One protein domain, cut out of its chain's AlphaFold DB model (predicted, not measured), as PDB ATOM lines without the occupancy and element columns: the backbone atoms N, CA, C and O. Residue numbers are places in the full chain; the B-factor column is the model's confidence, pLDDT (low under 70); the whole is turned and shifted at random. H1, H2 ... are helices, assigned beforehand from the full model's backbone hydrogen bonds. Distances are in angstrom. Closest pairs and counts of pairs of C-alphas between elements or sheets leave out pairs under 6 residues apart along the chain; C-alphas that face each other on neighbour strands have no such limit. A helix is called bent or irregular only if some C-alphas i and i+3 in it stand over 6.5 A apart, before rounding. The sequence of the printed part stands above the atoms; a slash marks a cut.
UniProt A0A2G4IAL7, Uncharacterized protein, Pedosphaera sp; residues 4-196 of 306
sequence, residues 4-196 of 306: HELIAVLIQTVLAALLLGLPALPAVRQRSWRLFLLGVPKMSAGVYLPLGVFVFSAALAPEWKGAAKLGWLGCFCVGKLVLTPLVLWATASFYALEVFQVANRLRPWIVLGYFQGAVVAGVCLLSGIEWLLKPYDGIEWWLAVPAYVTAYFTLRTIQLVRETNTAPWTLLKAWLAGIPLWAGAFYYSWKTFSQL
ATOM      1  N   HIS A   4     126.598 -18.408  64.259       55.84
ATOM      2  CA  HIS A   4     125.579 -18.561  65.301       55.84
ATOM      3  C   HIS A   4     126.116 -18.376  66.729       55.84
ATOM      4  O   HIS A   4     125.438 -17.767  67.550       55.84
ATOM      5  N   GLU A   5     127.346 -18.815  67.009       64.94
ATOM      6  CA  GLU A   5     128.023 -18.590  68.296       64.94
ATOM      7  C   GLU A   5     128.318 -17.097  68.499       64.94
ATOM      8  O   GLU A   5     128.060 -16.542  69.564       64.94
ATOM      9  N   LEU A   6     128.777 -16.413  67.443       67.75
ATOM     10  CA  LEU A   6     129.006 -14.963  67.448       67.75
ATOM     11  C   LEU A   6     127.721 -14.178  67.733       67.75
ATOM     12  O   LEU A   6     127.724 -13.262  68.553       67.75
ATOM     13  N   ILE A   7     126.615 -14.552  67.085       63.31
ATOM     14  CA  ILE A   7     125.307 -13.920  67.293       63.31
ATOM     15  C   ILE A   7     124.793 -14.191  68.713       63.31
ATOM     16  O   ILE A   7     124.302 -13.272  69.365       63.31
ATOM     17  N   ALA A   8     124.937 -15.415  69.224       55.56
ATOM     18  CA  ALA A   8     124.520 -15.761  70.580       55.56
ATOM     19  C   ALA A   8     125.306 -14.974  71.640       55.56
ATOM     20  O   ALA A   8     124.701 -14.389  72.539       55.56
ATOM     21  N   VAL A   9     126.631 -14.885  71.498       70.50
ATOM     22  CA  VAL A   9     127.491 -14.099  72.396       70.50
ATOM     23  C   VAL A   9     127.153 -12.608  72.309       70.50
ATOM     24  O   VAL A   9     127.066 -11.942  73.341       70.50
ATOM     25  N   LEU A  10     126.887 -12.072  71.113       65.75
ATOM     26  CA  LEU A  10     126.471 -10.676  70.938       65.75
ATOM     27  C   LEU A  10     125.125 -10.392  71.624       65.75
ATOM     28  O   LEU A  10     124.986  -9.402  72.336       65.75
ATOM     29  N   ILE A  11     124.140 -11.276  71.467       62.12
ATOM     30  CA  ILE A  11     122.836 -11.131  72.125       62.12
ATOM     31  C   ILE A  11     122.996 -11.202  73.644       62.12
ATOM     32  O   ILE A  11     122.452 -10.356  74.346       62.12
ATOM     33  N   GLN A  12     123.761 -12.168  74.157       62.59
ATOM     34  CA  GLN A  12     124.001 -12.328  75.594       62.59
ATOM     35  C   GLN A  12     124.739 -11.130  76.194       62.59
ATOM     36  O   GLN A  12     124.367 -10.663  77.268       62.59
ATOM     37  N   THR A  13     125.745 -10.600  75.500       65.75
ATOM     38  CA  THR A  13     126.502  -9.427  75.959       65.75
ATOM     39  C   THR A  13     125.654  -8.160  75.937       65.75
ATOM     40  O   THR A  13     125.668  -7.412  76.912       65.75
ATOM     41  N   VAL A  14     124.841  -7.948  74.898       67.88
ATOM     42  CA  VAL A  14     123.889  -6.825  74.834       67.88
ATOM     43  C   VAL A  14     122.807  -6.952  75.908       67.88
ATOM     44  O   VAL A  14     122.497  -5.963  76.575       67.88
ATOM     45  N   LEU A  15     122.266  -8.153  76.142       65.94
ATOM     46  CA  LEU A  15     121.301  -8.385  77.221       65.94
ATOM     47  C   LEU A  15     121.927  -8.125  78.590       65.94
ATOM     48  O   LEU A  15     121.327  -7.434  79.405       65.94
ATOM     49  N   ALA A  16     123.131  -8.640  78.842       64.94
ATOM     50  CA  ALA A  16     123.845  -8.419  80.095       64.94
ATOM     51  C   ALA A  16     124.142  -6.927  80.310       64.94
ATOM     52  O   ALA A  16     123.937  -6.412  81.408       64.94
ATOM     53  N   ALA A  17     124.535  -6.208  79.255       69.12
ATOM     54  CA  ALA A  17     124.746  -4.765  79.297       69.12
ATOM     55  C   ALA A  17     123.447  -3.987  79.574       69.12
ATOM     56  O   ALA A  17     123.467  -3.031  80.341       69.12
ATOM     57  N   LEU A  18     122.303  -4.402  79.025       69.25
ATOM     58  CA  LEU A  18     120.997  -3.788  79.311       69.25
ATOM     59  C   LEU A  18     120.478  -4.114  80.720       69.25
ATOM     60  O   LEU A  18     119.893  -3.250  81.378       69.25
ATOM     61  N   LEU A  19     120.697  -5.346  81.187       70.31
ATOM     62  CA  LEU A  19     120.259  -5.832  82.499       70.31
ATOM     63  C   LEU A  19     121.079  -5.235  83.648       70.31
ATOM     64  O   LEU A  19     120.536  -4.948  84.712       70.31
ATOM     65  N   LEU A  20     122.384  -5.039  83.439       74.88
ATOM     66  CA  LEU A  20     123.306  -4.550  84.469       74.88
ATOM     67  C   LEU A  20     123.669  -3.073  84.291       74.88
ATOM     68  O   LEU A  20     123.925  -2.385  85.276       74.88
ATOM     69  N   GLY A  21     123.646  -2.551  83.066       78.00
ATOM     70  CA  GLY A  21     124.018  -1.167  82.770       78.00
ATOM     71  C   GLY A  21     123.012  -0.152  83.304       78.00
ATOM     72  O   GLY A  21     123.410   0.828  83.928       78.00
ATOM     73  N   LEU A  22     121.707  -0.401  83.144       80.81
ATOM     74  CA  LEU A  22     120.660   0.491  83.659       80.81
ATOM     75  C   LEU A  22     120.712   0.675  85.190       80.81
ATOM     76  O   LEU A  22     120.736   1.822  85.635       80.81
ATOM     77  N   PRO A  23     120.795  -0.382  86.024       82.50
ATOM     78  CA  PRO A  23     120.988  -0.203  87.465       82.50
ATOM     79  C   PRO A  23     122.386   0.328  87.836       82.50
ATOM     80  O   PRO A  23     122.538   0.927  88.902       82.50
ATOM     81  N   ALA A  24     123.405   0.163  86.981       81.44
ATOM     82  CA  ALA A  24     124.744   0.713  87.212       81.44
ATOM     83  C   ALA A  24     124.820   2.237  87.022       81.44
ATOM     84  O   ALA A  24     125.604   2.886  87.711       81.44
ATOM     85  N   LEU A  25     123.993   2.839  86.159       84.69
ATOM     86  CA  LEU A  25     123.995   4.289  85.906       84.69
ATOM     87  C   LEU A  25     123.887   5.154  87.182       84.69
ATOM     88  O   LEU A  25     124.756   6.011  87.389       84.69
ATOM     89  N   PRO A  26     122.885   4.970  88.066       82.75
ATOM     90  CA  PRO A  26     122.812   5.736  89.311       82.75
ATOM     91  C   PRO A  26     123.957   5.405  90.277       82.75
ATOM     92  O   PRO A  26     124.450   6.300  90.964       82.75
ATOM     93  N   ALA A  27     124.427   4.155  90.294       83.25
ATOM     94  CA  ALA A  27     125.530   3.725  91.147       83.25
ATOM     95  C   ALA A  27     126.865   4.374  90.760       83.25
ATOM     96  O   ALA A  27     127.602   4.815  91.638       83.25
ATOM     97  N   VAL A  28     127.148   4.494  89.460       86.00
ATOM     98  CA  VAL A  28     128.330   5.193  88.931       86.00
ATOM     99  C   VAL A  28     128.229   6.689  89.214       86.00
ATOM    100  O   VAL A  28     129.181   7.285  89.718       86.00
ATOM    101  N   ARG A  29     127.059   7.294  88.968       85.88
ATOM    102  CA  ARG A  29     126.825   8.727  89.206       85.88
ATOM    103  C   ARG A  29     127.025   9.121  90.670       85.88
ATOM    104  O   ARG A  29     127.589  10.176  90.937       85.88
ATOM    105  N   GLN A  30     126.553   8.297  91.602       83.00
ATOM    106  CA  GLN A  30     126.616   8.570  93.042       83.00
ATOM    107  C   GLN A  30     127.762   7.821  93.747       83.00
ATOM    108  O   GLN A  30     127.837   7.836  94.971       83.00
ATOM    109  N   ARG A  31     128.640   7.148  92.983       83.06
ATOM    110  CA  ARG A  31     129.759   6.315  93.467       83.06
ATOM    111  C   ARG A  31     129.375   5.377  94.622       83.06
ATOM    112  O   ARG A  31     130.109   5.243  95.598       83.06
ATOM    113  N   SER A  32     128.219   4.720  94.519       85.94
ATOM    114  CA  SER A  32     127.667   3.888  95.594       85.94
ATOM    115  C   SER A  32     127.289   2.494  95.107       85.94
ATOM    116  O   SER A  32     126.295   2.298  94.406       85.94
ATOM    117  N   TRP A  33     128.042   1.494  95.565       83.69
ATOM    118  CA  TRP A  33     127.770   0.076  95.305       83.69
ATOM    119  C   TRP A  33     126.460  -0.411  95.931       83.69
ATOM    120  O   TRP A  33     125.816  -1.314  95.403       83.69
ATOM    121  N   ARG A  34     126.009   0.221  97.021       84.94
ATOM    122  CA  ARG A  34     124.716  -0.100  97.643       84.94
ATOM    123  C   ARG A  34     123.551   0.215  96.706       84.94
ATOM    124  O   ARG A  34     122.609  -0.566  96.633       84.94
ATOM    125  N   LEU A  35     123.628   1.323  95.963       83.12
ATOM    126  CA  LEU A  35     122.599   1.681  94.980       83.12
ATOM    127  C   LEU A  35     122.555   0.695  93.816       83.12
ATOM    128  O   LEU A  35     121.470   0.396  93.334       83.12
ATOM    129  N   PHE A  36     123.702   0.144  93.412       85.31
ATOM    130  CA  PHE A  36     123.746  -0.920  92.411       85.31
ATOM    131  C   PHE A  36     123.058  -2.191  92.920       85.31
ATOM    132  O   PHE A  36     122.119  -2.681  92.292       85.31
ATOM    133  N   LEU A  37     123.465  -2.680  94.098       85.75
ATOM    134  CA  LEU A  37     122.927  -3.910  94.690       85.75
ATOM    135  C   LEU A  37     121.422  -3.824  94.976       85.75
ATOM    136  O   LEU A  37     120.716  -4.810  94.800       85.75
ATOM    137  N   LEU A  38     120.919  -2.651  95.374       86.81
ATOM    138  CA  LEU A  38     119.482  -2.411  95.562       86.81
ATOM    139  C   LEU A  38     118.753  -2.093  94.248       86.81
ATOM    140  O   LEU A  38     117.550  -2.323  94.140       86.81
ATOM    141  N   GLY A  39     119.457  -1.564  93.249       85.00
ATOM    142  CA  GLY A  39     118.912  -1.223  91.938       85.00
ATOM    143  C   GLY A  39     118.568  -2.457  91.111       85.00
ATOM    144  O   GLY A  39     117.520  -2.476  90.475       85.00
ATOM    145  N   VAL A  40     119.390  -3.508  91.171       83.12
ATOM    146  CA  VAL A  40     119.152  -4.777  90.458       83.12
ATOM    147  C   VAL A  40     117.794  -5.415  90.805       83.12
ATOM    148  O   VAL A  40     116.994  -5.607  89.890       83.12
ATOM    149  N   PRO A  41     117.449  -5.703  92.079       84.00
ATOM    150  CA  PRO A  41     116.154  -6.298  92.410       84.00
ATOM    151  C   PRO A  41     114.983  -5.360  92.091       84.00
ATOM    152  O   PRO A  41     113.932  -5.827  91.656       84.00
ATOM    153  N   LYS A  42     115.163  -4.037  92.229       88.31
ATOM    154  CA  LYS A  42     114.149  -3.047  91.834       88.31
ATOM    155  C   LYS A  42     113.892  -3.048  90.328       88.31
ATOM    156  O   LYS A  42     112.737  -3.018  89.921       88.31
ATOM    157  N   MET A  43     114.939  -3.106  89.506       86.81
ATOM    158  CA  MET A  43     114.823  -3.204  88.047       86.81
ATOM    159  C   MET A  43     114.132  -4.498  87.629       86.81
ATOM    160  O   MET A  43     113.226  -4.477  86.797       86.81
ATOM    161  N   SER A  44     114.501  -5.613  88.257       79.62
ATOM    162  CA  SER A  44     113.853  -6.900  88.021       79.62
ATOM    163  C   SER A  44     112.362  -6.849  88.340       79.62
ATOM    164  O   SER A  44     111.552  -7.209  87.488       79.62
ATOM    165  N   ALA A  45     111.987  -6.354  89.521       85.19
ATOM    166  CA  ALA A  45     110.593  -6.314  89.960       85.19
ATOM    167  C   ALA A  45     109.751  -5.231  89.263       85.19
ATOM    168  O   ALA A  45     108.578  -5.450  89.003       85.19
ATOM    169  N   GLY A  46     110.307  -4.058  88.960       84.06
ATOM    170  CA  GLY A  46     109.532  -2.929  88.433       84.06
ATOM    171  C   GLY A  46     109.601  -2.726  86.924       84.06
ATOM    172  O   GLY A  46     108.785  -1.986  86.378       84.06
ATOM    173  N   VAL A  47     110.557  -3.364  86.239       87.12
ATOM    174  CA  VAL A  47     110.781  -3.174  84.798       87.12
ATOM    175  C   VAL A  47     110.837  -4.511  84.069       87.12
ATOM    176  O   VAL A  47     109.958  -4.790  83.254       87.12
ATOM    177  N   TYR A  48     111.822  -5.365  84.362       83.56
ATOM    178  CA  TYR A  48     112.070  -6.565  83.554       83.56
ATOM    179  C   TYR A  48     110.953  -7.602  83.666       83.56
ATOM    180  O   TYR A  48     110.478  -8.093  82.643       83.56
ATOM    181  N   LEU A  49     110.499  -7.915  84.881       81.62
ATOM    182  CA  LEU A  49     109.434  -8.893  85.094       81.62
ATOM    183  C   LEU A  49     108.080  -8.410  84.530       81.62
ATOM    184  O   LEU A  49     107.474  -9.176  83.774       81.62
ATOM    185  N   PRO A  50     107.610  -7.170  84.793       87.38
ATOM    186  CA  PRO A  50     106.399  -6.640  84.166       87.38
ATOM    187  C   PRO A  50     106.457  -6.620  82.639       87.38
ATOM    188  O   PRO A  50     105.514  -7.083  82.002       87.38
ATOM    189  N   LEU A  51     107.553  -6.129  82.042       83.75
ATOM    190  CA  LEU A  51     107.709  -6.093  80.583       83.75
ATOM    191  C   LEU A  51     107.762  -7.497  79.989       83.75
ATOM    192  O   LEU A  51     107.106  -7.761  78.985       83.75
ATOM    193  N   GLY A  52     108.499  -8.403  80.632       76.12
ATOM    194  CA  GLY A  52     108.574  -9.803  80.241       76.12
ATOM    195  C   GLY A  52     107.186 -10.430  80.213       76.12
ATOM    196  O   GLY A  52     106.752 -10.904  79.167       76.12
ATOM    197  N   VAL A  53     106.440 -10.371  81.317       79.44
ATOM    198  CA  VAL A  53     105.073 -10.915  81.356       79.44
ATOM    199  C   VAL A  53     104.161 -10.213  80.355       79.44
ATOM    200  O   VAL A  53     103.385 -10.882  79.673       79.44
ATOM    201  N   PHE A  54     104.259  -8.891  80.208       82.69
ATOM    202  CA  PHE A  54     103.458  -8.129  79.252       82.69
ATOM    203  C   PHE A  54     103.663  -8.607  77.809       82.69
ATOM    204  O   PHE A  54     102.675  -8.855  77.121       82.69
ATOM    205  N   VAL A  55     104.912  -8.809  77.382       76.00
ATOM    206  CA  VAL A  55     105.248  -9.275  76.028       76.00
ATOM    207  C   VAL A  55     104.969 -10.767  75.862       76.00
ATOM    208  O   VAL A  55     104.272 -11.167  74.932       76.00
ATOM    209  N   PHE A  56     105.466 -11.612  76.768       70.88
ATOM    210  CA  PHE A  56     105.373 -13.067  76.620       70.88
ATOM    211  C   PHE A  56     103.949 -13.598  76.755       70.88
ATOM    212  O   PHE A  56     103.622 -14.623  76.162       70.88
ATOM    213  N   SER A  57     103.071 -12.899  77.470       71.62
ATOM    214  CA  SER A  57     101.662 -13.295  77.536       71.62
ATOM    215  C   SER A  57     100.926 -13.161  76.197       71.62
ATOM    216  O   SER A  57      99.885 -13.792  76.048       71.62
ATOM    217  N   ALA A  58     101.467 -12.457  75.194       69.69
ATOM    218  CA  ALA A  58     100.932 -12.499  73.828       69.69
ATOM    219  C   ALA A  58     101.038 -13.896  73.193       69.69
ATOM    220  O   ALA A  58     100.239 -14.244  72.328       69.69
ATOM    221  N   ALA A  59     101.965 -14.740  73.661       63.53
ATOM    222  CA  ALA A  59     102.058 -16.138  73.239       63.53
ATOM    223  C   ALA A  59     100.910 -17.012  73.783       63.53
ATOM    224  O   ALA A  59     100.770 -18.163  73.376       63.53
ATOM    225  N   LEU A  60     100.081 -16.478  74.687       70.00
ATOM    226  CA  LEU A  60      98.904 -17.153  75.244       70.00
ATOM    227  C   LEU A  60      97.636 -16.903  74.411       70.00
ATOM    228  O   LEU A  60      96.530 -17.196  74.867       70.00
ATOM    229  N   ALA A  61      97.787 -16.369  73.196       67.12
ATOM    230  CA  ALA A  61      96.690 -16.160  72.264       67.12
ATOM    231  C   ALA A  61      95.943 -17.470  71.954       67.12
ATOM    232  O   ALA A  61      96.577 -18.511  71.753       67.12
ATOM    233  N   PRO A  62      94.602 -17.438  71.880       65.75
ATOM    234  CA  PRO A  62      93.821 -18.604  71.493       65.75
ATOM    235  C   PRO A  62      94.122 -18.992  70.040       65.75
ATOM    236  O   PRO A  62      94.243 -18.142  69.165       65.75
ATOM    237  N   GLU A  63      94.226 -20.294  69.776       61.53
ATOM    238  CA  GLU A  63      94.590 -20.818  68.448       61.53
ATOM    239  C   GLU A  63      93.394 -20.954  67.490       61.53
ATOM    240  O   GLU A  63      93.575 -21.135  66.288       61.53
ATOM    241  N   TRP A  64      92.169 -20.906  68.017       63.12
ATOM    242  CA  TRP A  64      90.916 -21.031  67.270       63.12
ATOM    243  C   TRP A  64      89.780 -20.344  68.037       63.12
ATOM    244  O   TRP A  64      89.892 -20.133  69.250       63.12
ATOM    245  N   LYS A  65      88.671 -20.004  67.368       71.19
ATOM    246  CA  LYS A  65      87.628 -19.153  67.972       71.19
ATOM    247  C   LYS A  65      86.996 -19.747  69.227       71.19
ATOM    248  O   LYS A  65      86.820 -19.029  70.202       71.19
ATOM    249  N   GLY A  66      86.722 -21.050  69.269       68.25
ATOM    250  CA  GLY A  66      86.148 -21.679  70.464       68.25
ATOM    251  C   GLY A  66      87.145 -21.955  71.598       68.25
ATOM    252  O   GLY A  66      86.724 -22.387  72.671       68.25
ATOM    253  N   ALA A  67      88.445 -21.673  71.422       65.25
ATOM    254  CA  ALA A  67      89.367 -21.544  72.557       65.25
ATOM    255  C   ALA A  67      89.201 -20.200  73.287       65.25
ATOM    256  O   ALA A  67      89.549 -20.110  74.464       65.25
ATOM    257  N   ALA A  68      88.660 -19.178  72.616       71.81
ATOM    258  CA  ALA A  68      88.425 -17.858  73.185       71.81
ATOM    259  C   ALA A  68      86.989 -17.767  73.730       71.81
ATOM    260  O   ALA A  68      86.037 -17.513  72.993       71.81
ATOM    261  N   LYS A  69      86.812 -17.998  75.037       68.62
ATOM    262  CA  LYS A  69      85.477 -18.038  75.657       68.62
ATOM    263  C   LYS A  69      84.776 -16.680  75.660       68.62
ATOM    264  O   LYS A  69      83.582 -16.640  75.384       68.62
ATOM    265  N   LEU A  70      85.496 -15.582  75.910       74.06
ATOM    266  CA  LEU A  70      84.955 -14.221  75.753       74.06
ATOM    267  C   LEU A  70      85.065 -13.693  74.309       74.06
ATOM    268  O   LEU A  70      85.092 -12.482  74.074       74.06
ATOM    269  N   GLY A  71      85.148 -14.587  73.318       81.75
ATOM    270  CA  GLY A  71      85.258 -14.223  71.910       81.75
ATOM    271  C   GLY A  71      86.510 -13.391  71.639       81.75
ATOM    272  O   GLY A  71      87.623 -13.779  71.994       81.75
ATOM    273  N   TRP A  72      86.337 -12.220  71.030       82.25
ATOM    274  CA  TRP A  72      87.462 -11.366  70.650       82.25
ATOM    275  C   TRP A  72      88.264 -10.816  71.836       82.25
ATOM    276  O   TRP A  72      89.458 -10.545  71.683       82.25
ATOM    277  N   LEU A  73      87.660 -10.713  73.025       83.38
ATOM    278  CA  LEU A  73      88.356 -10.294  74.246       83.38
ATOM    279  C   LEU A  73      89.413 -11.314  74.691       83.38
ATOM    280  O   LEU A  73      90.452 -10.919  75.213       83.38
ATOM    281  N   GLY A  74      89.239 -12.600  74.367       76.94
ATOM    282  CA  GLY A  74      90.253 -13.626  74.634       76.94
ATOM    283  C   GLY A  74      91.560 -13.414  73.853       76.94
ATOM    284  O   GLY A  74      92.604 -13.945  74.227       76.94
ATOM    285  N   CYS A  75      91.536 -12.598  72.791       82.31
ATOM    286  CA  CYS A  75      92.723 -12.196  72.024       82.31
ATOM    287  C   CYS A  75      93.390 -10.916  72.559       82.31
ATOM    288  O   CYS A  75      94.376 -10.448  71.979       82.31
ATOM    289  N   PHE A  76      92.896 -10.347  73.665       88.94
ATOM    290  CA  PHE A  76      93.451  -9.123  74.248       88.94
ATOM    291  C   PHE A  76      94.907  -9.278  74.697       88.94
ATOM    292  O   PHE A  76      95.672  -8.317  74.670       88.94
ATOM    293  N   CYS A  77      95.336 -10.499  75.023       81.19
ATOM    294  CA  CYS A  77      96.736 -10.811  75.304       81.19
ATOM    295  C   CYS A  77      97.692 -10.418  74.160       81.19
ATOM    296  O   CYS A  77      98.833 -10.055  74.440       81.19
ATOM    297  N   VAL A  78      97.221 -10.412  72.907       80.38
ATOM    298  CA  VAL A  78      97.963  -9.904  71.743       80.38
ATOM    299  C   VAL A  78      97.672  -8.424  71.514       80.38
ATOM    300  O   VAL A  78      98.594  -7.635  71.320       80.38
ATOM    301  N   GLY A  79      96.399  -8.020  71.555       88.19
ATOM    302  CA  GLY A  79      96.014  -6.635  71.275       88.19
ATOM    303  C   GLY A  79      96.636  -5.621  72.230       88.19
ATOM    304  O   GLY A  79      97.017  -4.530  71.807       88.19
ATOM    305  N   LYS A  80      96.850  -5.995  73.495       92.25
ATOM    306  CA  LYS A  80      97.513  -5.133  74.477       92.25
ATOM    307  C   LYS A  80      98.920  -4.704  74.071       92.25
ATOM    308  O   LYS A  80      99.369  -3.690  74.581       92.25
ATOM    309  N   LEU A  81      99.600  -5.391  73.146       91.12
ATOM    310  CA  LEU A  81     100.911  -4.958  72.642       91.12
ATOM    311  C   LEU A  81     100.862  -3.567  71.991       91.12
ATOM    312  O   LEU A  81     101.871  -2.866  71.969       91.12
ATOM    313  N   VAL A  82      99.692  -3.109  71.541       94.56
ATOM    314  CA  VAL A  82      99.497  -1.723  71.082       94.56
ATOM    315  C   VAL A  82      99.693  -0.712  72.223       94.56
ATOM    316  O   VAL A  82     100.120   0.414  71.987       94.56
ATOM    317  N   LEU A  83      99.473  -1.118  73.478       96.12
ATOM    318  CA  LEU A  83      99.681  -0.296  74.677       96.12
ATOM    319  C   LEU A  83     101.159  -0.202  75.096       96.12
ATOM    320  O   LEU A  83     101.456   0.429  76.110       96.12
ATOM    321  N   THR A  84     102.092  -0.786  74.333       92.31
ATOM    322  CA  THR A  84     103.537  -0.737  74.624       92.31
ATOM    323  C   THR A  84     104.047   0.678  74.933       92.31
ATOM    324  O   THR A  84     104.773   0.811  75.916       92.31
ATOM    325  N   PRO A  85     103.652   1.757  74.223       96.50
ATOM    326  CA  PRO A  85     104.093   3.108  74.576       96.50
ATOM    327  C   PRO A  85     103.699   3.534  76.000       96.50
ATOM    328  O   PRO A  85     104.502   4.148  76.700       96.50
ATOM    329  N   LEU A  86     102.497   3.166  76.465       96.38
ATOM    330  CA  LEU A  86     102.042   3.467  77.829       96.38
ATOM    331  C   LEU A  86     102.811   2.650  78.866       96.38
ATOM    332  O   LEU A  86     103.178   3.182  79.912       96.38
ATOM    333  N   VAL A  87     103.097   1.380  78.572       95.19
ATOM    334  CA  VAL A  87     103.894   0.520  79.460       95.19
ATOM    335  C   VAL A  87     105.337   1.014  79.549       95.19
ATOM    336  O   VAL A  87     105.881   1.109  80.646       95.19
ATOM    337  N   LEU A  88     105.945   1.401  78.425       94.12
ATOM    338  CA  LEU A  88     107.284   1.988  78.407       94.12
ATOM    339  C   LEU A  88     107.325   3.290  79.209       94.12
ATOM    340  O   LEU A  88     108.232   3.467  80.019       94.12
ATOM    341  N   TRP A  89     106.312   4.150  79.081       96.81
ATOM    342  CA  TRP A  89     106.192   5.341  79.921       96.81
ATOM    343  C   TRP A  89     106.095   4.983  81.412       96.81
ATOM    344  O   TRP A  89     106.833   5.540  82.223       96.81
ATOM    345  N   ALA A  90     105.271   4.001  81.779       96.75
ATOM    346  CA  ALA A  90     105.158   3.538  83.161       96.75
ATOM    347  C   ALA A  90     106.493   3.018  83.720       96.75
ATOM    348  O   ALA A  90     106.894   3.384  84.825       96.75
ATOM    349  N   THR A  91     107.210   2.199  82.946       94.44
ATOM    350  CA  THR A  91     108.521   1.665  83.353       94.44
ATOM    351  C   THR A  91     109.593   2.749  83.435       94.44
ATOM    352  O   THR A  91     110.420   2.712  84.343       94.44
ATOM    353  N   ALA A  92     109.548   3.761  82.563       94.25
ATOM    354  CA  ALA A  92     110.424   4.926  82.642       94.25
ATOM    355  C   ALA A  92     110.143   5.762  83.901       94.25
ATOM    356  O   ALA A  92     111.084   6.199  84.565       94.25
ATOM    357  N   SER A  93     108.870   5.938  84.272       96.00
ATOM    358  CA  SER A  93     108.478   6.602  85.520       96.00
ATOM    359  C   SER A  93     108.950   5.829  86.750       96.00
ATOM    360  O   SER A  93     109.513   6.435  87.663       96.00
ATOM    361  N   PHE A  94     108.801   4.498  86.752       95.62
ATOM    362  CA  PHE A  94     109.333   3.638  87.811       95.62
ATOM    363  C   PHE A  94     110.853   3.756  87.917       95.62
ATOM    364  O   PHE A  94     111.386   3.997  88.999       95.62
ATOM    365  N   TYR A  95     111.563   3.633  86.793       93.44
ATOM    366  CA  TYR A  95     113.016   3.744  86.759       93.44
ATOM    367  C   TYR A  95     113.484   5.096  87.299       93.44
ATOM    368  O   TYR A  95     114.350   5.142  88.170       93.44
ATOM    369  N   ALA A  96     112.888   6.196  86.837       93.19
ATOM    370  CA  ALA A  96     113.271   7.535  87.267       93.19
ATOM    371  C   ALA A  96     113.064   7.760  88.770       93.19
ATOM    372  O   ALA A  96     113.916   8.375  89.415       93.19
ATOM    373  N   LEU A  97     111.958   7.258  89.325       93.56
ATOM    374  CA  LEU A  97     111.606   7.462  90.725       93.56
ATOM    375  C   LEU A  97     112.353   6.508  91.669       93.56
ATOM    376  O   LEU A  97     112.959   6.950  92.641       93.56
ATOM    377  N   GLU A  98     112.325   5.206  91.387       91.94
ATOM    378  CA  GLU A  98     112.707   4.161  92.348       91.94
ATOM    379  C   GLU A  98     114.161   3.701  92.211       91.94
ATOM    380  O   GLU A  98     114.772   3.265  93.198       91.94
ATOM    381  N   VAL A  99     114.711   3.784  90.995       90.31
ATOM    382  CA  VAL A  99     116.054   3.285  90.657       90.31
ATOM    383  C   VAL A  99     117.029   4.444  90.495       90.31
ATOM    384  O   VAL A  99     118.030   4.509  91.203       90.31
ATOM    385  N   PHE A 100     116.720   5.390  89.609       89.62
ATOM    386  CA  PHE A 100     117.573   6.540  89.327       89.62
ATOM    387  C   PHE A 100     117.487   7.633  90.401       89.62
ATOM    388  O   PHE A 100     118.446   8.378  90.579       89.62
ATOM    389  N   GLN A 101     116.361   7.711  91.122       89.19
ATOM    390  CA  GLN A 101     116.109   8.683  92.192       89.19
ATOM    391  C   GLN A 101     116.324  10.129  91.723       89.19
ATOM    392  O   GLN A 101     117.168  10.864  92.240       89.19
ATOM    393  N   VAL A 102     115.575  10.539  90.695       88.19
ATOM    394  CA  VAL A 102     115.639  11.914  90.178       88.19
ATOM    395  C   VAL A 102     115.394  12.947  91.287       88.19
ATOM    396  O   VAL A 102     114.475  12.806  92.089       88.19
ATOM    397  N   ALA A 103     116.175  14.032  91.283       84.50
ATOM    398  CA  ALA A 103     116.102  15.076  92.311       84.50
ATOM    399  C   ALA A 103     114.699  15.699  92.442       84.50
ATOM    400  O   ALA A 103     114.252  16.005  93.542       84.50
ATOM    401  N   ASN A 104     113.982  15.855  91.323       87.88
ATOM    402  CA  ASN A 104     112.591  16.298  91.327       87.88
ATOM    403  C   ASN A 104     111.659  15.119  91.025       87.88
ATOM    404  O   ASN A 104     111.354  14.832  89.863       87.88
ATOM    405  N   ARG A 105     111.217  14.450  92.092       87.06
ATOM    406  CA  ARG A 105     110.323  13.285  92.034       87.06
ATOM    407  C   ARG A 105     108.873  13.614  91.665       87.06
ATOM    408  O   ARG A 105     108.128  12.731  91.261       87.06
ATOM    409  N   LEU A 106     108.487  14.883  91.777       89.81
ATOM    410  CA  LEU A 106     107.113  15.374  91.633       89.81
ATOM    411  C   LEU A 106     106.795  15.862  90.211       89.81
ATOM    412  O   LEU A 106     105.823  16.582  89.988       89.81
ATOM    413  N   ARG A 107     107.615  15.491  89.218       92.75
ATOM    414  CA  ARG A 107     107.376  15.883  87.825       92.75
ATOM    415  C   ARG A 107     106.065  15.265  87.309       92.75
ATOM    416  O   ARG A 107     105.895  14.052  87.445       92.75
ATOM    417  N   PRO A 108     105.191  16.032  86.624       92.88
ATOM    418  CA  PRO A 108     103.889  15.538  86.170       92.88
ATOM    419  C   PRO A 108     103.956  14.257  85.333       92.88
ATOM    420  O   PRO A 108     103.143  13.359  85.516       92.88
ATOM    421  N   TRP A 109     104.956  14.120  84.457       94.69
ATOM    422  CA  TRP A 109     105.102  12.923  83.625       94.69
ATOM    423  C   TRP A 109     105.362  11.643  84.444       94.69
ATOM    424  O   TRP A 109     104.969  10.566  84.003       94.69
ATOM    425  N   ILE A 110     105.978  11.742  85.631       95.94
ATOM    426  CA  ILE A 110     106.213  10.592  86.518       95.94
ATOM    427  C   ILE A 110     104.875  10.127  87.084       95.94
ATOM    428  O   ILE A 110     104.514   8.961  86.930       95.94
ATOM    429  N   VAL A 111     104.113  11.065  87.662       95.88
ATOM    430  CA  VAL A 111     102.783  10.816  88.243       95.88
ATOM    431  C   VAL A 111     101.841  10.212  87.204       95.88
ATOM    432  O   VAL A 111     101.210   9.187  87.451       95.88
ATOM    433  N   LEU A 112     101.794  10.810  86.012       96.69
ATOM    434  CA  LEU A 112     100.940  10.345  84.924       96.69
ATOM    435  C   LEU A 112     101.382   8.987  84.367       96.69
ATOM    436  O   LEU A 112     100.525   8.167  84.050       96.69
ATOM    437  N   GLY A 113     102.686   8.705  84.300       96.56
ATOM    438  CA  GLY A 113     103.172   7.386  83.891       96.56
ATOM    439  C   GLY A 113     102.811   6.287  84.895       96.56
ATOM    440  O   GLY A 113     102.385   5.210  84.483       96.56
ATOM    441  N   TYR A 114     102.884   6.559  86.205       97.06
ATOM    442  CA  TYR A 114     102.389   5.632  87.234       97.06
ATOM    443  C   TYR A 114     100.882   5.386  87.107       97.06
ATOM    444  O   TYR A 114     100.446   4.234  87.141       97.06
ATOM    445  N   PHE A 115     100.103   6.446  86.887       97.44
ATOM    446  CA  PHE A 115      98.662   6.342  86.667       97.44
ATOM    447  C   PHE A 115      98.332   5.477  85.440       97.44
ATOM    448  O   PHE A 115      97.541   4.542  85.542       97.44
ATOM    449  N   GLN A 116      98.980   5.723  84.296       97.06
ATOM    450  CA  GLN A 116      98.790   4.910  83.088       97.06
ATOM    451  C   GLN A 116      99.205   3.455  83.306       97.06
ATOM    452  O   GLN A 116      98.485   2.546  82.897       97.06
ATOM    453  N   GLY A 117     100.325   3.219  83.995       96.50
ATOM    454  CA  GLY A 117     100.760   1.875  84.365       96.50
ATOM    455  C   GLY A 117      99.732   1.134  85.212       96.50
ATOM    456  O   GLY A 117      99.438  -0.023  84.921       96.50
ATOM    457  N   ALA A 118      99.135   1.807  86.201       97.31
ATOM    458  CA  ALA A 118      98.077   1.238  87.032       97.31
ATOM    459  C   ALA A 118      96.844   0.850  86.201       97.31
ATOM    460  O   ALA A 118      96.334  -0.260  86.343       97.31
ATOM    461  N   VAL A 119      96.400   1.728  85.294       96.75
ATOM    462  CA  VAL A 119      95.251   1.468  84.412       96.75
ATOM    463  C   VAL A 119      95.533   0.287  83.479       96.75
ATOM    464  O   VAL A 119      94.739  -0.651  83.415       96.75
ATOM    465  N   VAL A 120      96.675   0.291  82.783       96.56
ATOM    466  CA  VAL A 120      97.041  -0.781  81.841       96.56
ATOM    467  C   VAL A 120      97.202  -2.119  82.560       96.56
ATOM    468  O   VAL A 120      96.662  -3.126  82.098       96.56
ATOM    469  N   ALA A 121      97.903  -2.146  83.697       95.94
ATOM    470  CA  ALA A 121      98.085  -3.360  84.489       95.94
ATOM    471  C   ALA A 121      96.752  -3.886  85.038       95.94
ATOM    472  O   ALA A 121      96.518  -5.093  84.977       95.94
ATOM    473  N   GLY A 122      95.858  -2.992  85.476       95.75
ATOM    474  CA  GLY A 122      94.531  -3.351  85.973       95.75
ATOM    475  C   GLY A 122      93.677  -4.020  84.901       95.75
ATOM    476  O   GLY A 122      93.113  -5.087  85.138       95.75
ATOM    477  N   VAL A 123      93.645  -3.473  83.683       93.62
ATOM    478  CA  VAL A 123      92.932  -4.120  82.568       93.62
ATOM    479  C   VAL A 123      93.600  -5.437  82.168       93.62
ATOM    480  O   VAL A 123      92.901  -6.411  81.900       93.62
ATOM    481  N   CYS A 124      94.937  -5.515  82.178       91.31
ATOM    482  CA  CYS A 124      95.645  -6.777  81.937       91.31
ATOM    483  C   CYS A 124      95.269  -7.846  82.972       91.31
ATOM    484  O   CYS A 124      95.037  -8.991  82.591       91.31
ATOM    485  N   LEU A 125      95.170  -7.476  84.253       92.06
ATOM    486  CA  LEU A 125      94.714  -8.367  85.318       92.06
ATOM    487  C   LEU A 125      93.282  -8.843  85.051       92.06
ATOM    488  O   LEU A 125      93.051 -10.048  85.034       92.06
ATOM    489  N   LEU A 126      92.351  -7.920  84.782       89.69
ATOM    490  CA  LEU A 126      90.945  -8.244  84.511       89.69
ATOM    491  C   LEU A 126      90.788  -9.165  83.296       89.69
ATOM    492  O   LEU A 126      90.080 -10.166  83.373       89.69
ATOM    493  N   SER A 127      91.502  -8.881  82.202       84.19
ATOM    494  CA  SER A 127      91.497  -9.728  80.999       84.19
ATOM    495  C   SER A 127      92.042 -11.136  81.258       84.19
ATOM    496  O   SER A 127      91.662 -12.091  80.590       84.19
ATOM    497  N   GLY A 128      92.926 -11.275  82.247       78.25
ATOM    498  CA  GLY A 128      93.522 -12.544  82.631       78.25
ATOM    499  C   GLY A 128      92.650 -13.401  83.554       78.25
ATOM    500  O   GLY A 128      92.941 -14.584  83.710       78.25
ATOM    501  N   ILE A 129      91.567 -12.863  84.133       74.38
ATOM    502  CA  ILE A 129      90.677 -13.604  85.051       74.38
ATOM    503  C   ILE A 129      90.031 -14.817  84.364       74.38
ATOM    504  O   ILE A 129      89.807 -15.839  85.010       74.38
ATOM    505  N   GLU A 130      89.814 -14.773  83.045       65.44
ATOM    506  CA  GLU A 130      89.369 -15.947  82.277       65.44
ATOM    507  C   GLU A 130      90.270 -17.174  82.475       65.44
ATOM    508  O   GLU A 130      89.795 -18.311  82.421       65.44
ATOM    509  N   TRP A 131      91.567 -16.963  82.715       63.47
ATOM    510  CA  TRP A 131      92.542 -18.033  82.914       63.47
ATOM    511  C   TRP A 131      92.465 -18.650  84.313       63.47
ATOM    512  O   TRP A 131      92.883 -19.789  84.478       63.47
ATOM    513  N   LEU A 132      91.874 -17.962  85.296       61.09
ATOM    514  CA  LEU A 132      91.559 -18.547  86.610       61.09
ATOM    515  C   LEU A 132      90.333 -19.471  86.541       61.09
ATOM    516  O   LEU A 132      90.203 -20.393  87.339       61.09
ATOM    517  N   LEU A 133      89.443 -19.269  85.562       58.34
ATOM    518  CA  LEU A 133      88.237 -20.088  85.368       58.34
ATOM    519  C   LEU A 133      88.510 -21.431  84.652       58.34
ATOM    520  O   LEU A 133      87.605 -22.257  84.513       58.34
ATOM    521  N   LYS A 134      89.736 -21.664  84.166       54.62
ATOM    522  CA  LYS A 134      90.223 -22.962  83.672       54.62
ATOM    523  C   LYS A 134      91.701 -23.094  84.054       54.62
ATOM    524  O   LYS A 134      92.508 -22.449  83.387       54.62
ATOM    525  N   PRO A 135      92.064 -23.954  85.024       49.19
ATOM    526  CA  PRO A 135      93.457 -24.180  85.389       49.19
ATOM    527  C   PRO A 135      94.255 -24.594  84.151       49.19
ATOM    528  O   PRO A 135      94.102 -25.695  83.616       49.19
ATOM    529  N   TYR A 136      95.077 -23.689  83.636       51.78
ATOM    530  CA  TYR A 136      96.194 -24.077  82.796       51.78
ATOM    531  C   TYR A 136      97.308 -24.460  83.760       51.78
ATOM    532  O   TYR A 136      97.854 -23.563  84.399       51.78
ATOM    533  N   ASP A 137      97.623 -25.758  83.861       48.31
ATOM    534  CA  ASP A 137      98.643 -26.309  84.770       48.31
ATOM    535  C   ASP A 137      99.868 -25.371  84.893       48.31
ATOM    536  O   ASP A 137     100.704 -25.294  83.988       48.31
ATOM    537  N   GLY A 138      99.942 -24.615  85.999       53.19
ATOM    538  CA  GLY A 138     101.076 -23.759  86.379       53.19
ATOM    539  C   GLY A 138     101.150 -22.332  85.803       53.19
ATOM    540  O   GLY A 138     102.077 -21.610  86.165       53.19
ATOM    541  N   ILE A 139     100.221 -21.882  84.946       56.44
ATOM    542  CA  ILE A 139     100.265 -20.525  84.336       56.44
ATOM    543  C   ILE A 139      99.532 -19.475  85.193       56.44
ATOM    544  O   ILE A 139      99.755 -18.282  85.028       56.44
ATOM    545  N   GLU A 140      98.729 -19.889  86.173       64.44
ATOM    546  CA  GLU A 140      97.976 -18.996  87.076       64.44
ATOM    547  C   GLU A 140      98.870 -17.969  87.794       64.44
ATOM    548  O   GLU A 140      98.499 -16.805  87.946       64.44
ATOM    549  N   TRP A 141     100.105 -18.359  88.126       69.06
ATOM    550  CA  TRP A 141     101.107 -17.479  88.734       69.06
ATOM    551  C   TRP A 141     101.506 -16.291  87.851       69.06
ATOM    552  O   TRP A 141     101.982 -15.280  88.364       69.06
ATOM    553  N   TRP A 142     101.273 -16.351  86.537       73.56
ATOM    554  CA  TRP A 142     101.530 -15.219  85.642       73.56
ATOM    555  C   TRP A 142     100.626 -14.027  85.947       73.56
ATOM    556  O   TRP A 142     101.030 -12.899  85.675       73.56
ATOM    557  N   LEU A 143      99.449 -14.247  86.549       85.81
ATOM    558  CA  LEU A 143      98.551 -13.174  86.987       85.81
ATOM    559  C   LEU A 143      99.023 -12.481  88.263       85.81
ATOM    560  O   LEU A 143      98.624 -11.342  88.506       85.81
ATOM    561  N   ALA A 144      99.930 -13.100  89.027       87.38
ATOM    562  CA  ALA A 144     100.547 -12.443  90.175       87.38
ATOM    563  C   ALA A 144     101.289 -11.171  89.744       87.38
ATOM    564  O   ALA A 144     101.279 -10.180  90.472       87.38
ATOM    565  N   VAL A 145     101.872 -11.167  88.538       89.31
ATOM    566  CA  VAL A 145     102.604 -10.014  88.005       89.31
ATOM    567  C   VAL A 145     101.711  -8.797  87.751       89.31
ATOM    568  O   VAL A 145     101.913  -7.781  88.414       89.31
ATOM    569  N   PRO A 146     100.698  -8.846  86.867       92.38
ATOM    570  CA  PRO A 146      99.786  -7.722  86.700       92.38
ATOM    571  C   PRO A 146      99.038  -7.389  87.998       92.38
ATOM    572  O   PRO A 146      98.745  -6.216  88.214       92.38
ATOM    573  N   ALA A 147      98.792  -8.350  88.899       93.69
ATOM    574  CA  ALA A 147      98.191  -8.070  90.204       93.69
ATOM    575  C   ALA A 147      99.072  -7.182  91.092       93.69
ATOM    576  O   ALA A 147      98.614  -6.119  91.524       93.69
ATOM    577  N   TYR A 148     100.338  -7.551  91.330       94.94
ATOM    578  CA  TYR A 148     101.211  -6.707  92.153       94.94
ATOM    579  C   TYR A 148     101.510  -5.378  91.461       94.94
ATOM    580  O   TYR A 148     101.568  -4.356  92.140       94.94
ATOM    581  N   VAL A 149     101.676  -5.360  90.129       95.56
ATOM    582  CA  VAL A 149     101.927  -4.116  89.386       95.56
ATOM    583  C   VAL A 149     100.740  -3.177  89.550       95.56
ATOM    584  O   VAL A 149     100.941  -2.013  89.884       95.56
ATOM    585  N   THR A 150      99.511  -3.678  89.401       97.00
ATOM    586  CA  THR A 150      98.293  -2.885  89.614       97.00
ATOM    587  C   THR A 150      98.257  -2.318  91.027       97.00
ATOM    588  O   THR A 150      98.091  -1.109  91.190       97.00
ATOM    589  N   ALA A 151      98.466  -3.153  92.049       97.31
ATOM    590  CA  ALA A 151      98.445  -2.717  93.443       97.31
ATOM    591  C   ALA A 151      99.526  -1.662  93.728       97.31
ATOM    592  O   ALA A 151      99.229  -0.577  94.229       97.31
ATOM    593  N   TYR A 152     100.773  -1.944  93.348       97.12
ATOM    594  CA  TYR A 152     101.911  -1.062  93.584       97.12
ATOM    595  C   TYR A 152     101.767   0.274  92.847       97.12
ATOM    596  O   TYR A 152     101.900   1.332  93.462       97.12
ATOM    597  N   PHE A 153     101.453   0.251  91.547       97.38
ATOM    598  CA  PHE A 153     101.319   1.470  90.748       97.38
ATOM    599  C   PHE A 153     100.116   2.303  91.191       97.38
ATOM    600  O   PHE A 153     100.212   3.529  91.205       97.38
ATOM    601  N   THR A 154      99.018   1.675  91.618       97.56
ATOM    602  CA  THR A 154      97.856   2.391  92.171       97.56
ATOM    603  C   THR A 154      98.219   3.095  93.474       97.56
ATOM    604  O   THR A 154      97.999   4.299  93.599       97.56
ATOM    605  N   LEU A 155      98.841   2.386  94.424       97.62
ATOM    606  CA  LEU A 155      99.274   2.977  95.693       97.62
ATOM    607  C   LEU A 155     100.270   4.121  95.472       97.62
ATOM    608  O   LEU A 155     100.117   5.190  96.065       97.62
ATOM    609  N   ARG A 156     101.247   3.938  94.575       95.75
ATOM    610  CA  ARG A 156     102.203   4.995  94.210       95.75
ATOM    611  C   ARG A 156     101.532   6.181  93.534       95.75
ATOM    612  O   ARG A 156     101.861   7.315  93.864       95.75
ATOM    613  N   THR A 157     100.563   5.948  92.655       96.12
ATOM    614  CA  THR A 157      99.790   7.029  92.031       96.12
ATOM    615  C   THR A 157      99.047   7.842  93.085       96.12
ATOM    616  O   THR A 157      99.135   9.064  93.073       96.12
ATOM    617  N   ILE A 158      98.370   7.189  94.037       96.19
ATOM    618  CA  ILE A 158      97.644   7.871  95.120       96.19
ATOM    619  C   ILE A 158      98.598   8.713  95.973       96.19
ATOM    620  O   ILE A 158      98.285   9.861  96.281       96.19
ATOM    621  N   GLN A 159      99.759   8.165  96.343       95.75
ATOM    622  CA  GLN A 159     100.778   8.896  97.103       95.75
ATOM    623  C   GLN A 159     101.269  10.125  96.334       95.75
ATOM    624  O   GLN A 159     101.212  11.235  96.854       95.75
ATOM    625  N   LEU A 160     101.675   9.941  95.076       94.62
ATOM    626  CA  LEU A 160     102.197  11.024  94.248       94.62
ATOM    627  C   LEU A 160     101.151  12.108  93.998       94.62
ATOM    628  O   LEU A 160     101.469  13.273  94.175       94.62
ATOM    629  N   VAL A 161      99.909  11.747  93.660       95.19
ATOM    630  CA  VAL A 161      98.808  12.704  93.433       95.19
ATOM    631  C   VAL A 161      98.522  13.544  94.676       95.19
ATOM    632  O   VAL A 161      98.246  14.736  94.543       95.19
ATOM    633  N   ARG A 162      98.607  12.948  95.874       94.56
ATOM    634  CA  ARG A 162      98.467  13.673  97.147       94.56
ATOM    635  C   ARG A 162      99.635  14.630  97.381       94.56
ATOM    636  O   ARG A 162      99.400  15.767  97.768       94.56
ATOM    637  N   GLU A 163     100.868  14.199  97.114       93.69
ATOM    638  CA  GLU A 163     102.067  15.037  97.276       93.69
ATOM    639  C   GLU A 163     102.126  16.196  96.271       93.69
ATOM    640  O   GLU A 163     102.548  17.296  96.618       93.69
ATOM    641  N   THR A 164     101.701  15.974  95.028       92.00
ATOM    642  CA  THR A 164     101.688  16.994  93.971       92.00
ATOM    643  C   THR A 164     100.414  17.827  93.937       92.00
ATOM    644  O   THR A 164     100.314  18.722  93.097       92.00
ATOM    645  N   ASN A 165      99.423  17.510  94.780       92.69
ATOM    646  CA  ASN A 165      98.065  18.055  94.718       92.69
ATOM    647  C   ASN A 165      97.510  18.065  93.276       92.69
ATOM    648  O   ASN A 165      96.990  19.066  92.779       92.69
ATOM    649  N   THR A 166      97.713  16.965  92.541       91.19
ATOM    650  CA  THR A 166      97.332  16.902  91.125       91.19
ATOM    651  C   THR A 166      95.818  16.900  90.977       91.19
ATOM    652  O   THR A 166      95.133  16.003  91.464       91.19
ATOM    653  N   ALA A 167      95.303  17.886  90.242       92.69
ATOM    654  CA  ALA A 167      93.883  17.992  89.954       92.69
ATOM    655  C   ALA A 167      93.361  16.727  89.233       92.69
ATOM    656  O   ALA A 167      93.993  16.273  88.270       92.69
ATOM    657  N   PRO A 168      92.177  16.198  89.604       93.06
ATOM    658  CA  PRO A 168      91.577  15.032  88.947       93.06
ATOM    659  C   PRO A 168      91.427  15.196  87.428       93.06
ATOM    660  O   PRO A 168      91.596  14.245  86.667       93.06
ATOM    661  N   TRP A 169      91.186  16.427  86.970       93.81
ATOM    662  CA  TRP A 169      91.081  16.759  85.549       93.81
ATOM    663  C   TRP A 169      92.360  16.446  84.758       93.81
ATOM    664  O   TRP A 169      92.295  16.065  83.592       93.81
ATOM    665  N   THR A 170      93.532  16.548  85.387       93.94
ATOM    666  CA  THR A 170      94.815  16.197  84.763       93.94
ATOM    667  C   THR A 170      94.924  14.689  84.535       93.94
ATOM    668  O   THR A 170      95.380  14.264  83.473       93.94
ATOM    669  N   LEU A 171      94.449  13.878  85.487       94.56
ATOM    670  CA  LEU A 171      94.388  12.419  85.338       94.56
ATOM    671  C   LEU A 171      93.400  12.024  84.239       94.56
ATOM    672  O   LEU A 171      93.713  11.175  83.407       94.56
ATOM    673  N   LEU A 172      92.244  12.691  84.184       94.88
ATOM    674  CA  LEU A 172      91.256  12.450  83.137       94.88
ATOM    675  C   LEU A 172      91.805  12.795  81.748       94.88
ATOM    676  O   LEU A 172      91.700  11.975  80.843       94.88
ATOM    677  N   LYS A 173      92.471  13.946  81.571       94.88
ATOM    678  CA  LYS A 173      93.147  14.279  80.302       94.88
ATOM    679  C   LYS A 173      94.180  13.230  79.906       94.88
ATOM    680  O   LYS A 173      94.243  12.854  78.741       94.88
ATOM    681  N   ALA A 174      94.975  12.750  80.863       93.75
ATOM    682  CA  ALA A 174      95.948  11.699  80.598       93.75
ATOM    683  C   ALA A 174      95.258  10.400  80.157       93.75
ATOM    684  O   ALA A 174      95.697   9.777  79.193       93.75
ATOM    685  N   TRP A 175      94.169  10.005  80.818       93.75
ATOM    686  CA  TRP A 175      93.378   8.837  80.430       93.75
ATOM    687  C   TRP A 175      92.801   8.984  79.015       93.75
ATOM    688  O   TRP A 175      93.003   8.104  78.178       93.75
ATOM    689  N   LEU A 176      92.181  10.133  78.717       95.19
ATOM    690  CA  LEU A 176      91.632  10.452  77.396       95.19
ATOM    691  C   LEU A 176      92.709  10.422  76.301       95.19
ATOM    692  O   LEU A 176      92.467   9.894  75.218       95.19
ATOM    693  N   ALA A 177      93.918  10.911  76.585       93.56
ATOM    694  CA  ALA A 177      95.038  10.868  75.643       93.56
ATOM    695  C   ALA A 177      95.477   9.434  75.288       93.56
ATOM    696  O   ALA A 177      96.043   9.208  74.220       93.56
ATOM    697  N   GLY A 178      95.197   8.454  76.152       93.75
ATOM    698  CA  GLY A 178      95.462   7.039  75.890       93.75
ATOM    699  C   GLY A 178      94.428   6.362  74.984       93.75
ATOM    700  O   GLY A 178      94.707   5.272  74.480       93.75
ATOM    701  N   ILE A 179      93.254   6.967  74.754       95.75
ATOM    702  CA  ILE A 179      92.135   6.344  74.020       95.75
ATOM    703  C   ILE A 179      92.539   5.791  72.645       95.75
ATOM    704  O   ILE A 179      92.145   4.662  72.359       95.75
ATOM    705  N   PRO A 180      93.334   6.478  71.800       97.25
ATOM    706  CA  PRO A 180      93.732   5.925  70.505       97.25
ATOM    707  C   PRO A 180      94.500   4.602  70.620       97.25
ATOM    708  O   PRO A 180      94.282   3.686  69.827       97.25
ATOM    709  N   LEU A 181      95.356   4.465  71.640       96.31
ATOM    710  CA  LEU A 181      96.101   3.230  71.896       96.31
ATOM    711  C   LEU A 181      95.176   2.122  72.410       96.31
ATOM    712  O   LEU A 181      95.309   0.975  71.990       96.31
ATOM    713  N   TRP A 182      94.201   2.462  73.258       96.69
ATOM    714  CA  TRP A 182      93.167   1.526  73.715       96.69
ATOM    715  C   TRP A 182      92.266   1.047  72.578       96.69
ATOM    716  O   TRP A 182      92.047  -0.154  72.428       96.69
ATOM    717  N   ALA A 183      91.797   1.963  71.734       96.31
ATOM    718  CA  ALA A 183      91.019   1.641  70.546       96.31
ATOM    719  C   ALA A 183      91.818   0.738  69.598       96.31
ATOM    720  O   ALA A 183      91.301  -0.277  69.137       96.31
ATOM    721  N   GLY A 184      93.102   1.046  69.378       94.81
ATOM    722  CA  GLY A 184      94.012   0.201  68.609       94.81
ATOM    723  C   GLY A 184      94.203  -1.188  69.227       94.81
ATOM    724  O   GLY A 184      94.177  -2.183  68.505       94.81
ATOM    725  N   ALA A 185      94.326  -1.284  70.553       94.31
ATOM    726  CA  ALA A 185      94.454  -2.557  71.257       94.31
ATOM    727  C   ALA A 185      93.208  -3.437  71.084       94.31
ATOM    728  O   ALA A 185      93.319  -4.628  70.772       94.31
ATOM    729  N   PHE A 186      92.011  -2.862  71.220       94.25
ATOM    730  CA  PHE A 186      90.759  -3.587  70.992       94.25
ATOM    731  C   PHE A 186      90.560  -3.948  69.521       94.25
ATOM    732  O   PHE A 186      90.233  -5.095  69.220       94.25
ATOM    733  N   TYR A 187      90.851  -3.027  68.601       95.12
ATOM    734  CA  TYR A 187      90.815  -3.292  67.165       95.12
ATOM    735  C   TYR A 187      91.745  -4.449  66.783       95.12
ATOM    736  O   TYR A 187      91.337  -5.353  66.057       95.12
ATOM    737  N   TYR A 188      92.975  -4.473  67.304       88.12
ATOM    738  CA  TYR A 188      93.927  -5.546  67.023       88.12
ATOM    739  C   TYR A 188      93.496  -6.881  67.644       88.12
ATOM    740  O   TYR A 188      93.664  -7.929  67.019       88.12
ATOM    741  N   SER A 189      92.882  -6.854  68.831       89.56
ATOM    742  CA  SER A 189      92.288  -8.044  69.463       89.56
ATOM    743  C   SER A 189      91.179  -8.634  68.592       89.56
ATOM    744  O   SER A 189      91.189  -9.825  68.289       89.56
ATOM    745  N   TRP A 190      90.264  -7.782  68.122       91.75
ATOM    746  CA  TRP A 190      89.189  -8.169  67.211       91.75
ATOM    747  C   TRP A 190      89.714  -8.679  65.870       91.75
ATOM    748  O   TRP A 190      89.303  -9.746  65.421       91.75
ATOM    749  N   LYS A 191      90.672  -7.977  65.259       88.69
ATOM    750  CA  LYS A 191      91.325  -8.407  64.016       88.69
ATOM    751  C   LYS A 191      91.968  -9.785  64.173       88.69
ATOM    752  O   LYS A 191      91.771 -10.640  63.316       88.69
ATOM    753  N   THR A 192      92.688 -10.006  65.273       75.88
ATOM    754  CA  THR A 192      93.332 -11.292  65.580       75.88
ATOM    755  C   THR A 192      92.287 -12.393  65.721       75.88
ATOM    756  O   THR A 192      92.406 -13.428  65.076       75.88
ATOM    757  N   PHE A 193      91.216 -12.154  66.482       83.38
ATOM    758  CA  PHE A 193      90.126 -13.116  66.654       83.38
ATOM    759  C   PHE A 193      89.413 -13.459  65.341       83.38
ATOM    760  O   PHE A 193      89.126 -14.624  65.076       83.38
ATOM    761  N   SER A 194      89.155 -12.463  64.492       82.81
ATOM    762  CA  SER A 194      88.511 -12.656  63.189       82.81
ATOM    763  C   SER A 194      89.348 -13.512  62.235       82.81
ATOM    764  O   SER A 194      88.788 -14.185  61.374       82.81
ATOM    765  N   GLN A 195      90.674 -13.513  62.401       79.50
ATOM    766  CA  GLN A 195      91.603 -14.343  61.629       79.50
ATOM    767  C   GLN A 195      91.729 -15.777  62.168       79.50
ATOM    768  O   GLN A 195      92.325 -16.624  61.500       79.50
ATOM    769  N   LEU A 196      91.193 -16.071  63.358       71.38
ATOM    770  CA  LEU A 196      91.256 -17.415  63.928       71.38
ATOM    771  C   LEU A 196      90.305 -18.377  63.200       71.38
ATOM    772  O   LEU A 196      89.196 -17.990  62.830       71.38
TER     773      LEU A 196
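This is residues 4 to 196 of the 306 residues of an uncharacterized protein of Pedosphaera sp (UniProt A0A2G4IAL7). A flat body of helices has the hairpin of H4 and H5 packed on the bent helices H2 and H3, with H2b, H3a, H4 and H5 forming a four-helix bundle in which each runs against the one before it in the chain. H7 packs on H3a, H6 packs on H4, and residues 4 to 18 of H1 stick out from the body as an arm. The printed part has 193 residues, with seven named helices in the order H1 to H7 and no named strand, and its class is all helix. It is compact, with a radius of gyration of the C-alphas of 18.4 A and spans of 56 by 54 by 28 A.

H1, residues 4 to 29, is 36.3 A long from its first C-alpha at (125.579, -18.561, 65.301), with a kink of 50 degrees near residue 23; it is neither bent nor irregular, but only just: C-alphas 23 and 26 are 6.5 A apart. H2, residues 33 to 60, was assigned as one helix by its hydrogen bonds but is bent, C-alphas 46 and 49 being 6.8 A apart; its arms are H2a, residues 33 to 46, 19.7 A, and H2b, residues 49 to 60, 16.6 A. H3, residues 71 to 99, was also assigned as one helix by its hydrogen bonds but is bent, C-alphas 82 and 85 being 7.5 A apart. Its arms are H3a, residues 71 to 82, 19.0 A and itself irregular with C-alphas 74 and 77 7.1 A apart, and H3b, residues 85 to 99, 20.0 A. H4, residues 108 to 131, is 35.6 A long and only just irregular, with C-alphas 127 and 130 6.7 A apart. H5, residues 140 to 163, measures 35.8 A, H6, residues 168 to 177, 14.4 A, and H7, residues 179 to 194, 22.2 A, ending at C-alpha 194 (88.511, -12.656, 63.189).

In the bundle, H4 and H5 are a hairpin and touch at a shallow tilt of 28 degrees, opposite ways, closest at the C-alphas of Ala 118 and Thr 150, 4.9 A. H2b and H3a, also a hairpin, touch at a steep tilt of 42 degrees, closest at C-alphas 58 and 78, 4.5 A. H3b touches H4 with C-alphas 90 and 113 closest, 4.4 A, and H2a with C-alphas 99 and 39 closest, 5.5 A. H7 touches H3a, closest at C-alphas 185 and 79, 4.4 A; H6 touches H4, closest at C-alphas 174 and 112, 6.7 A. H1 touches H2a with residues 20 to 27 alone, closest at C-alphas 23 and 39, 5.0 A. Every O i to N i+4 pair is within hydrogen-bond range in H3b, H6 and H7, against 18 of 22 in H1, 8 of 10 in H2a, 5 of 8 in H2b, 18 of 20 in H4, 17 of 20 in H5 and 2 of 8 in H3a, where 7 of 9 O i to N i+3 pairs are.

The two C-alphas farthest apart are those of Arg 31 and Gly 66, 56.7 A. The printed part has no cut and no long link. Mean pLDDT of the printed part is 84.0; 35 residues are under 70, among them residues 10 to 18 and 130 to 141.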